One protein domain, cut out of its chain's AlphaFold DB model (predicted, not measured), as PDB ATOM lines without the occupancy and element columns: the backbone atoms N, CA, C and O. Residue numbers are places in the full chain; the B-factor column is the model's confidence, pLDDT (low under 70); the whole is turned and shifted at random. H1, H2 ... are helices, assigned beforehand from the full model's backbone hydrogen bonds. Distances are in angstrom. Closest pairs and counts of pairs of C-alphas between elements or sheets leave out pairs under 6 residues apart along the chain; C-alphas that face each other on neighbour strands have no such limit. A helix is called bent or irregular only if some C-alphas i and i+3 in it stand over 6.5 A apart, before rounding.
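What this domain is: This is residues 37 to 99 of the 122 residues of an uncharacterized protein of Rhodovulum visakhapatnamense (UniProt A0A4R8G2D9). Three helices pack into a small body, their centres making a triangle: H2 and H3 fold back on each other as a helical hairpin, and the longest helix, H1, crosses H3 at a steep tilt of 51 degrees. H3 touches both H1 and H2, while H1 and H2 are near each other without touching, and a short tail, residues 94 to 99, follows H3. The printed part has 63 residues, with three named helices in the order H1, H2, H3 and no named strand, and its class is all helix. The whole is compact, with a radius of gyration of the C-alphas of 11.8 A, and rounded, spanning 34 by 24 by 21 A along its three main axes.

How they stand to each other: H1, residues 40 to 57, touches H3, residues 82 to 93, with 21 pairs of C-alphas within 8 A. Their closest C-alphas are those of Ala 43 and Ala 83, 4.3 A apart, and their centres are 8.5 A apart. The two run the same way at a steep tilt of 51 degrees. H1 and H2, residues 64 to 75, are near each other, with no pair of C-alphas within 8 A but 6 pairs within 10 A. H2 touches H3 with 9 pairs of C-alphas within 8 A, the closest being those of Ala 68 and Leu 91, 5.3 A apart. H2 and H3 form a helical hairpin, running opposite ways at a shallow tilt of 29 degrees, with centres 11.4 A apart. In H1, H2 and H3 every O i to N i+4 pair is within hydrogen-bond range.

Where its parts are: The printed part begins at Pro 37, and H1 runs from Gly 40, with its C-alpha at (152.875, 141.070, 126.496), to Ser 57, a length of 26.3 A from first to last C-alpha. H2 runs from Leu 64, with its C-alpha at (135.289, 158.392, 113.828), to Ala 75, a length of 16.0 A. H3 runs from Ala 82 to Gln 93, a length of 16.4 A, and ends with C-alpha 93 at (139.871, 147.639, 114.016). No helix is bent or irregular.

The domain as a whole: The two C-alphas farthest apart are those of Pro 37 and Arg 61, at 34.7 A. The C-alphas of the first and last printed residues, Pro 37 and Pro 99, are 31.5 A apart. The links from H1 to H2 and from H2 to H3 have 6 residues each and are short, not tight. The printed part has no cut. The mean pLDDT of the printed part is 91.0, and no printed residue is under 70.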
ATOM      1  N   PRO A  37     158.443 150.544 127.758       87.56
ATOM      2  CA  PRO A  37     159.219 149.319 127.538       87.56
ATOM      3  C   PRO A  37     158.428 148.028 127.823       87.56
ATOM      4  O   PRO A  37     158.953 146.932 127.647       87.56
ATOM      5  N   GLU A  38     157.194 148.138 128.321       89.19
ATOM      6  CA  GLU A  38     156.367 146.983 128.687       89.19
ATOM      7  C   GLU A  38     156.034 146.114 127.465       89.19
ATOM      8  O   GLU A  38     155.825 146.618 126.360       89.19
ATOM      9  N   THR A  39     155.914 144.804 127.681       90.06
ATOM     10  CA  THR A  39     155.575 143.806 126.651       90.06
ATOM     11  C   THR A  39     154.403 142.919 127.097       90.06
ATOM     12  O   THR A  39     153.885 143.035 128.213       90.06
ATOM     13  N   GLY A  40     153.923 142.051 126.199       90.12
ATOM     14  CA  GLY A  40     152.875 141.070 126.496       90.12
ATOM     15  C   GLY A  40     151.551 141.697 126.949       90.12
ATOM     16  O   GLY A  40     151.103 142.711 126.411       90.12
ATOM     17  N   ALA A  41     150.915 141.097 127.960       88.50
ATOM     18  CA  ALA A  41     149.616 141.549 128.463       88.50
ATOM     19  C   ALA A  41     149.638 143.008 128.946       88.50
ATOM     20  O   ALA A  41     148.663 143.733 128.764       88.50
ATOM     21  N   ARG A  42     150.761 143.466 129.516       87.62
ATOM     22  CA  ARG A  42     150.856 144.825 130.051       87.62
ATOM     23  C   ARG A  42     150.929 145.880 128.951       87.62
ATOM     24  O   ARG A  42     150.277 146.916 129.065       87.62
ATOM     25  N   ALA A  43     151.663 145.601 127.876       91.88
ATOM     26  CA  ALA A  43     151.677 146.451 126.688       91.88
ATOM     27  C   ALA A  43     150.278 146.579 126.079       91.88
ATOM     28  O   ALA A  43     149.841 147.685 125.758       91.88
ATOM     29  N   ARG A  44     149.555 145.454 126.007       92.25
ATOM     30  CA  ARG A  44     148.184 145.406 125.498       92.25
ATOM     31  C   ARG A  44     147.243 146.307 126.305       92.25
ATOM     32  O   ARG A  44     146.570 147.160 125.738       92.25
ATOM     33  N   GLU A  45     147.244 146.173 127.630       92.88
ATOM     34  CA  GLU A  45     146.442 147.030 128.519       92.88
ATOM     35  C   GLU A  45     146.756 148.524 128.328       92.88
ATOM     36  O   GLU A  45     145.858 149.367 128.347       92.88
ATOM     37  N   LEU A  46     148.035 148.872 128.147       92.56
ATOM     38  CA  LEU A  46     148.462 150.259 127.976       92.56
ATOM     39  C   LEU A  46     148.054 150.837 126.617       92.56
ATOM     40  O   LEU A  46     147.585 151.977 126.583       92.56
ATOM     41  N   GLY A  47     148.178 150.064 125.535       94.25
ATOM     42  CA  GLY A  47     147.694 150.455 124.209       94.25
ATOM     43  C   GLY A  47     146.178 150.670 124.192       94.25
ATOM     44  O   GLY A  47     145.703 151.698 123.708       94.25
ATOM     45  N   GLN A  48     145.422 149.768 124.825       94.94
ATOM     46  CA  GLN A  48     143.966 149.886 124.984       94.94
ATOM     47  C   GLN A  48     143.561 151.104 125.817       94.94
ATOM     48  O   GLN A  48     142.628 151.822 125.460       94.94
ATOM     49  N   LEU A  49     144.285 151.390 126.903       93.75
ATOM     50  CA  LEU A  49     144.054 152.591 127.699       93.75
ATOM     51  C   LEU A  49     144.313 153.870 126.892       93.75
ATOM     52  O   LEU A  49     143.498 154.789 126.945       93.75
ATOM     53  N   GLY A  50     145.422 153.929 126.151       94.81
ATOM     54  CA  GLY A  50     145.727 155.066 125.277       94.81
ATOM     55  C   GLY A  50     144.637 155.282 124.229       94.81
ATOM     56  O   GLY A  50     144.205 156.408 124.002       94.81
ATOM     57  N   PHE A  51     144.119 154.189 123.667       95.31
ATOM     58  CA  PHE A  51     143.000 154.220 122.734       95.31
ATOM     59  C   PHE A  51     141.725 154.790 123.362       95.31
ATOM     60  O   PHE A  51     141.110 155.675 122.777       95.31
ATOM     61  N   MET A  52     141.355 154.352 124.568       93.88
ATOM     62  CA  MET A  52     140.182 154.884 125.274       93.88
ATOM     63  C   MET A  52     140.335 156.365 125.642       93.88
ATOM     64  O   MET A  52     139.363 157.111 125.551       93.88
ATOM     65  N   GLN A  53     141.538 156.807 126.024       93.69
ATOM     66  CA  GLN A  53     141.814 158.221 126.309       93.69
ATOM     67  C   GLN A  53     141.666 159.084 125.056       93.69
ATOM     68  O   GLN A  53     140.994 160.112 125.089       93.69
ATOM     69  N   TRP A  54     142.245 158.637 123.941       94.88
ATOM     70  CA  TRP A  54     142.084 159.300 122.653       94.88
ATOM     71  C   TRP A  54     140.611 159.333 122.220       94.88
ATOM     72  O   TRP A  54     140.095 160.404 121.910       94.88
ATOM     73  N   LEU A  55     139.910 158.197 122.281       92.56
ATOM     74  CA  LEU A  55     138.499 158.092 121.908       92.56
ATOM     75  C   LEU A  55     137.616 159.026 122.747       92.56
ATOM     76  O   LEU A  55     136.783 159.738 122.195       92.56
ATOM     77  N   GLY A  56     137.832 159.060 124.065       90.88
ATOM     78  CA  GLY A  56     137.100 159.930 124.989       90.88
ATOM     79  C   GLY A  56     137.414 161.418 124.833       90.88
ATOM     80  O   GLY A  56     136.665 162.248 125.337       90.88
ATOM     81  N   SER A  57     138.497 161.763 124.132       91.88
ATOM     82  CA  SER A  57     138.825 163.155 123.823       91.88
ATOM     83  C   SER A  57     138.160 163.675 122.556       91.88
ATOM     84  O   SER A  57     138.092 164.887 122.385       91.88
ATOM     85  N   LEU A  58     137.662 162.796 121.676       90.75
ATOM     86  CA  LEU A  58     137.051 163.206 120.413       90.75
ATOM     87  C   LEU A  58     135.777 164.041 120.639       90.75
ATOM     88  O   LEU A  58     135.022 163.776 121.576       90.75
ATOM     89  N   PRO A  59     135.469 165.010 119.753       88.38
ATOM     90  CA  PRO A  59     134.196 165.717 119.800       88.38
ATOM     91  C   PRO A  59     133.027 164.744 119.635       88.38
ATOM     92  O   PRO A  59     133.098 163.818 118.830       88.38
ATOM     93  N   GLY A  60     131.902 165.003 120.307       84.75
ATOM     94  CA  GLY A  60     130.732 164.113 120.264       84.75
ATOM     95  C   GLY A  60     130.128 163.878 118.867       84.75
ATOM     96  O   GLY A  60     129.357 162.942 118.693       84.75
ATOM     97  N   ARG A  61     130.476 164.700 117.866       86.75
ATOM     98  CA  ARG A  61     130.059 164.555 116.455       86.75
ATOM     99  C   ARG A  61     131.223 164.265 115.500       86.75
ATOM    100  O   ARG A  61     131.132 164.570 114.314       86.75
ATOM    101  N   ALA A  62     132.337 163.741 116.005       88.00
ATOM    102  CA  ALA A  62     133.491 163.426 115.173       88.00
ATOM    103  C   ALA A  62     133.178 162.325 114.149       88.00
ATOM    104  O   ALA A  62     132.555 161.314 114.477       88.00
ATOM    105  N   ASP A  63     133.689 162.483 112.926       90.12
ATOM    106  CA  ASP A  63     133.804 161.376 111.975       90.12
ATOM    107  C   ASP A  63     134.884 160.416 112.488       90.12
ATOM    108  O   ASP A  63     136.086 160.641 112.332       90.12
ATOM    109  N   LEU A  64     134.433 159.362 113.162       89.44
ATOM    110  CA  LEU A  64     135.289 158.392 113.828       89.44
ATOM    111  C   LEU A  64     136.236 157.658 112.852       89.44
ATOM    112  O   LEU A  64     137.434 157.600 113.141       89.44
ATOM    113  N   PRO A  65     135.787 157.147 111.685       91.50
ATOM    114  CA  PRO A  65     136.694 156.619 110.668       91.50
ATOM    115  C   PRO A  65     137.758 157.611 110.185       91.50
ATOM    116  O   PRO A  65     138.914 157.216 110.000       91.50
ATOM    117  N   ALA A  66     137.396 158.879 109.961       92.25
ATOM    118  CA  ALA A  66     138.357 159.905 109.550       92.25
ATOM    119  C   ALA A  66     139.353 160.238 110.669       92.25
ATOM    120  O   ALA A  66     140.559 160.280 110.420       92.25
ATOM    121  N   ALA A  67     138.872 160.383 111.906       93.25
ATOM    122  CA  ALA A  67     139.707 160.607 113.081       93.25
ATOM    123  C   ALA A  67     140.696 159.451 113.299       93.25
ATOM    124  O   ALA A  67     141.874 159.689 113.560       93.25
ATOM    125  N   ALA A  68     140.253 158.203 113.124       94.06
ATOM    126  CA  ALA A  68     141.109 157.027 113.248       94.06
ATOM    127  C   ALA A  68     142.208 156.977 112.170       94.06
ATOM    128  O   ALA A  68     143.346 156.636 112.484       94.06
ATOM    129  N   ARG A  69     141.908 157.365 110.919       94.44
ATOM    130  CA  ARG A  69     142.927 157.506 109.856       94.44
ATOM    131  C   ARG A  69     143.956 158.585 110.191       94.44
ATOM    132  O   ARG A  69     145.151 158.360 110.027       94.44
ATOM    133  N   ALA A  70     143.501 159.739 110.677       93.38
ATOM    134  CA  ALA A  70     144.390 160.829 111.069       93.38
ATOM    135  C   ALA A  70     145.298 160.432 112.246       93.38
ATOM    136  O   ALA A  70     146.488 160.746 112.241       93.38
ATOM    137  N   ALA A  71     144.755 159.705 113.225       94.25
ATOM    138  CA  ALA A  71     145.525 159.189 114.351       94.25
ATOM    139  C   ALA A  71     146.544 158.122 113.924       94.25
ATOM    140  O   ALA A  71     147.672 158.129 114.409       94.25
ATOM    141  N   GLU A  72     146.184 157.241 112.986       93.75
ATOM    142  CA  GLU A  72     147.091 156.216 112.454       93.75
ATOM    143  C   GLU A  72     148.271 156.852 111.712       93.75
ATOM    144  O   GLU A  72     149.418 156.477 111.951       93.75
ATOM    145  N   ALA A  73     148.007 157.865 110.880       93.06
ATOM    146  CA  ALA A  73     149.049 158.603 110.166       93.06
ATOM    147  C   ALA A  73     150.045 159.279 111.128       93.06
ATOM    148  O   ALA A  73     151.250 159.242 110.889       93.06
ATOM    149  N   GLN A  74     149.561 159.836 112.242       92.50
ATOM    150  CA  GLN A  74     150.419 160.413 113.286       92.50
ATOM    151  C   GLN A  74     151.155 159.353 114.113       92.50
ATOM    152  O   GLN A  74     152.260 159.599 114.589       92.50
ATOM    153  N   ALA A  75     150.568 158.167 114.277       90.50
ATOM    154  CA  ALA A  75     151.196 157.061 114.986       90.50
ATOM    155  C   ALA A  75     152.280 156.366 114.150       90.50
ATOM    156  O   ALA A  75     153.178 155.763 114.735       90.50
ATOM    157  N   ALA A  76     152.222 156.416 112.816       87.44
ATOM    158  CA  ALA A  76     153.141 155.723 111.906       87.44
ATOM    159  C   ALA A  76     154.652 155.969 112.152       87.44
ATOM    160  O   ALA A  76     155.384 154.982 112.189       87.44
ATOM    161  N   PRO A  77     155.149 157.204 112.385       84.50
ATOM    162  CA  PRO A  77     156.585 157.457 112.568       84.50
ATOM    163  C   PRO A  77     157.164 156.988 113.917       84.50
ATOM    164  O   PRO A  77     158.374 157.050 114.113       84.50
ATOM    165  N   GLY A  78     156.330 156.555 114.869       77.88
ATOM    166  CA  GLY A  78     156.788 156.162 116.205       77.88
ATOM    167  C   GLY A  78     157.577 154.837 116.249       77.88
ATOM    168  O   GLY A  78     157.416 153.989 115.367       77.88
ATOM    169  N   PRO A  79     158.378 154.606 117.309       85.12
ATOM    170  CA  PRO A  79     159.134 153.366 117.501       85.12
ATOM    171  C   PRO A  79     158.215 152.140 117.597       85.12
ATOM    172  O   PRO A  79     157.078 152.236 118.059       85.12
ATOM    173  N   ALA A  80     158.716 150.967 117.208       86.62
ATOM    174  CA  ALA A  80     157.983 149.696 117.262       86.62
ATOM    175  C   ALA A  80     157.894 149.142 118.700       86.62
ATOM    176  O   ALA A  80     158.505 148.131 119.043       86.62
ATOM    177  N   THR A  81     157.176 149.852 119.573       94.25
ATOM    178  CA  THR A  81     156.854 149.367 120.921       94.25
ATOM    179  C   THR A  81     155.556 148.568 120.899       94.25
ATOM    180  O   THR A  81     154.580 148.962 120.260       94.25
ATOM    181  N   ALA A  82     155.499 147.486 121.679       94.62
ATOM    182  CA  ALA A  82     154.326 146.611 121.731       94.62
ATOM    183  C   ALA A  82     153.034 147.348 122.145       94.62
ATOM    184  O   ALA A  82     151.940 146.982 121.720       94.62
ATOM    185  N   ALA A  83     153.146 148.394 122.972       94.62
ATOM    186  CA  ALA A  83     151.998 149.183 123.411       94.62
ATOM    187  C   ALA A  83     151.487 150.126 122.308       94.62
ATOM    188  O   ALA A  83     150.274 150.282 122.146       94.62
ATOM    189  N   LEU A  84     152.395 150.730 121.531       95.25
ATOM    190  CA  LEU A  84     152.022 151.547 120.375       95.25
ATOM    191  C   LEU A  84     151.436 150.688 119.249       95.25
ATOM    192  O   LEU A  84     150.469 151.101 118.610       95.25
ATOM    193  N   ASP A  85     151.961 149.482 119.042       95.25
ATOM    194  CA  ASP A  85     151.431 148.548 118.047       95.25
ATOM    195  C   ASP A  85     150.009 148.089 118.390       95.25
ATOM    196  O   ASP A  85     149.148 148.047 117.510       95.25
ATOM    197  N   GLU A  86     149.709 147.841 119.670       95.62
ATOM    198  CA  GLU A  86     148.334 147.582 120.110       95.62
ATOM    199  C   GLU A  86     147.412 148.781 119.835       95.62
ATOM    200  O   GLU A  86     146.291 148.604 119.354       95.62
ATOM    201  N   PHE A  87     147.869 150.008 120.096       95.62
ATOM    202  CA  PHE A  87     147.091 151.213 119.796       95.62
ATOM    203  C   PHE A  87     146.807 151.346 118.291       95.62
ATOM    204  O   PHE A  87     145.653 151.522 117.895       95.62
ATOM    205  N   ARG A  88     147.829 151.177 117.439       95.38
ATOM    206  CA  ARG A  88     147.691 151.170 115.970       95.38
ATOM    207  C   ARG A  88     146.704 150.091 115.511       95.38
ATOM    208  O   ARG A  88     145.823 150.367 114.698       95.38
ATOM    209  N   ARG A  89     146.778 148.885 116.088       95.19
ATOM    210  CA  ARG A  89     145.842 147.783 115.807       95.19
ATOM    211  C   ARG A  89     144.390 148.187 116.077       95.19
ATOM    212  O   ARG A  89     143.519 147.893 115.261       95.19
ATOM    213  N   LEU A  90     144.117 148.869 117.189       95.25
ATOM    214  CA  LEU A  90     142.763 149.315 117.543       95.25
ATOM    215  C   LEU A  90     142.232 150.397 116.595       95.25
ATOM    216  O   LEU A  90     141.053 150.358 116.242       95.25
ATOM    217  N   LEU A  91     143.092 151.306 116.119       94.75
ATOM    218  CA  LEU A  91     142.726 152.295 115.095       94.75
ATOM    219  C   LEU A  91     142.301 151.638 113.776       94.75
ATOM    220  O   LEU A  91     141.361 152.101 113.131       94.75
ATOM    221  N   VAL A  92     142.950 150.540 113.385       93.38
ATOM    222  CA  VAL A  92     142.532 149.750 112.218       93.38
ATOM    223  C   VAL A  92     141.210 149.030 112.498       93.38
ATOM    224  O   VAL A  92     140.304 149.050 111.666       93.38
ATOM    225  N   GLN A  93     141.063 148.423 113.679       92.88
ATOM    226  CA  GLN A  93     139.871 147.639 114.016       92.88
ATOM    227  C   GLN A  93     138.599 148.472 114.138       92.88
ATOM    228  O   GLN A  93     137.554 148.026 113.669       92.88
ATOM    229  N   ILE A  94     138.665 149.680 114.706       91.62
ATOM    230  CA  ILE A  94     137.482 150.549 114.828       91.62
ATOM    231  C   ILE A  94     136.929 150.987 113.461       91.62
ATOM    232  O   ILE A  94     135.783 151.415 113.360       91.62
ATOM    233  N   ARG A  95     137.728 150.847 112.396       90.69
ATOM    234  CA  ARG A  95     137.345 151.133 111.006       90.69
ATOM    235  C   ARG A  95     136.848 149.907 110.237       90.69
ATOM    236  O   ARG A  95     136.467 150.053 109.076       90.69
ATOM    237  N   ALA A  96     136.902 148.710 110.821       87.19
ATOM    238  CA  ALA A  96     136.534 147.485 110.124       87.19
ATOM    239  C   ALA A  96     135.027 147.433 109.826       87.19
ATOM    240  O   ALA A  96     134.201 147.814 110.655       87.19
ATOM    241  N   MET A  97     134.686 146.912 108.644       76.94
ATOM    242  CA  MET A  97     133.313 146.627 108.230       76.94
ATOM    243  C   MET A  97     133.145 145.119 107.969       76.94
ATOM    244  O   MET A  97     133.996 144.536 107.294       76.94
ATOM    245  N   PRO A  98     132.078 144.468 108.477       81.00
ATOM    246  CA  PRO A  98     131.059 145.020 109.377       81.00
ATOM    247  C   PRO A  98     131.656 145.430 110.738       81.00
ATOM    248  O   PRO A  98     132.691 144.879 111.123       81.00
ATOM    249  N   PRO A  99     131.028 146.375 111.468       78.00
ATOM    250  CA  PRO A  99     131.528 146.815 112.763       78.00
ATOM    251  C   PRO A  99     131.565 145.625 113.721       78.00
ATOM    252  O   PRO A  99     130.572 144.918 113.905       78.00
TER     253      PRO A  99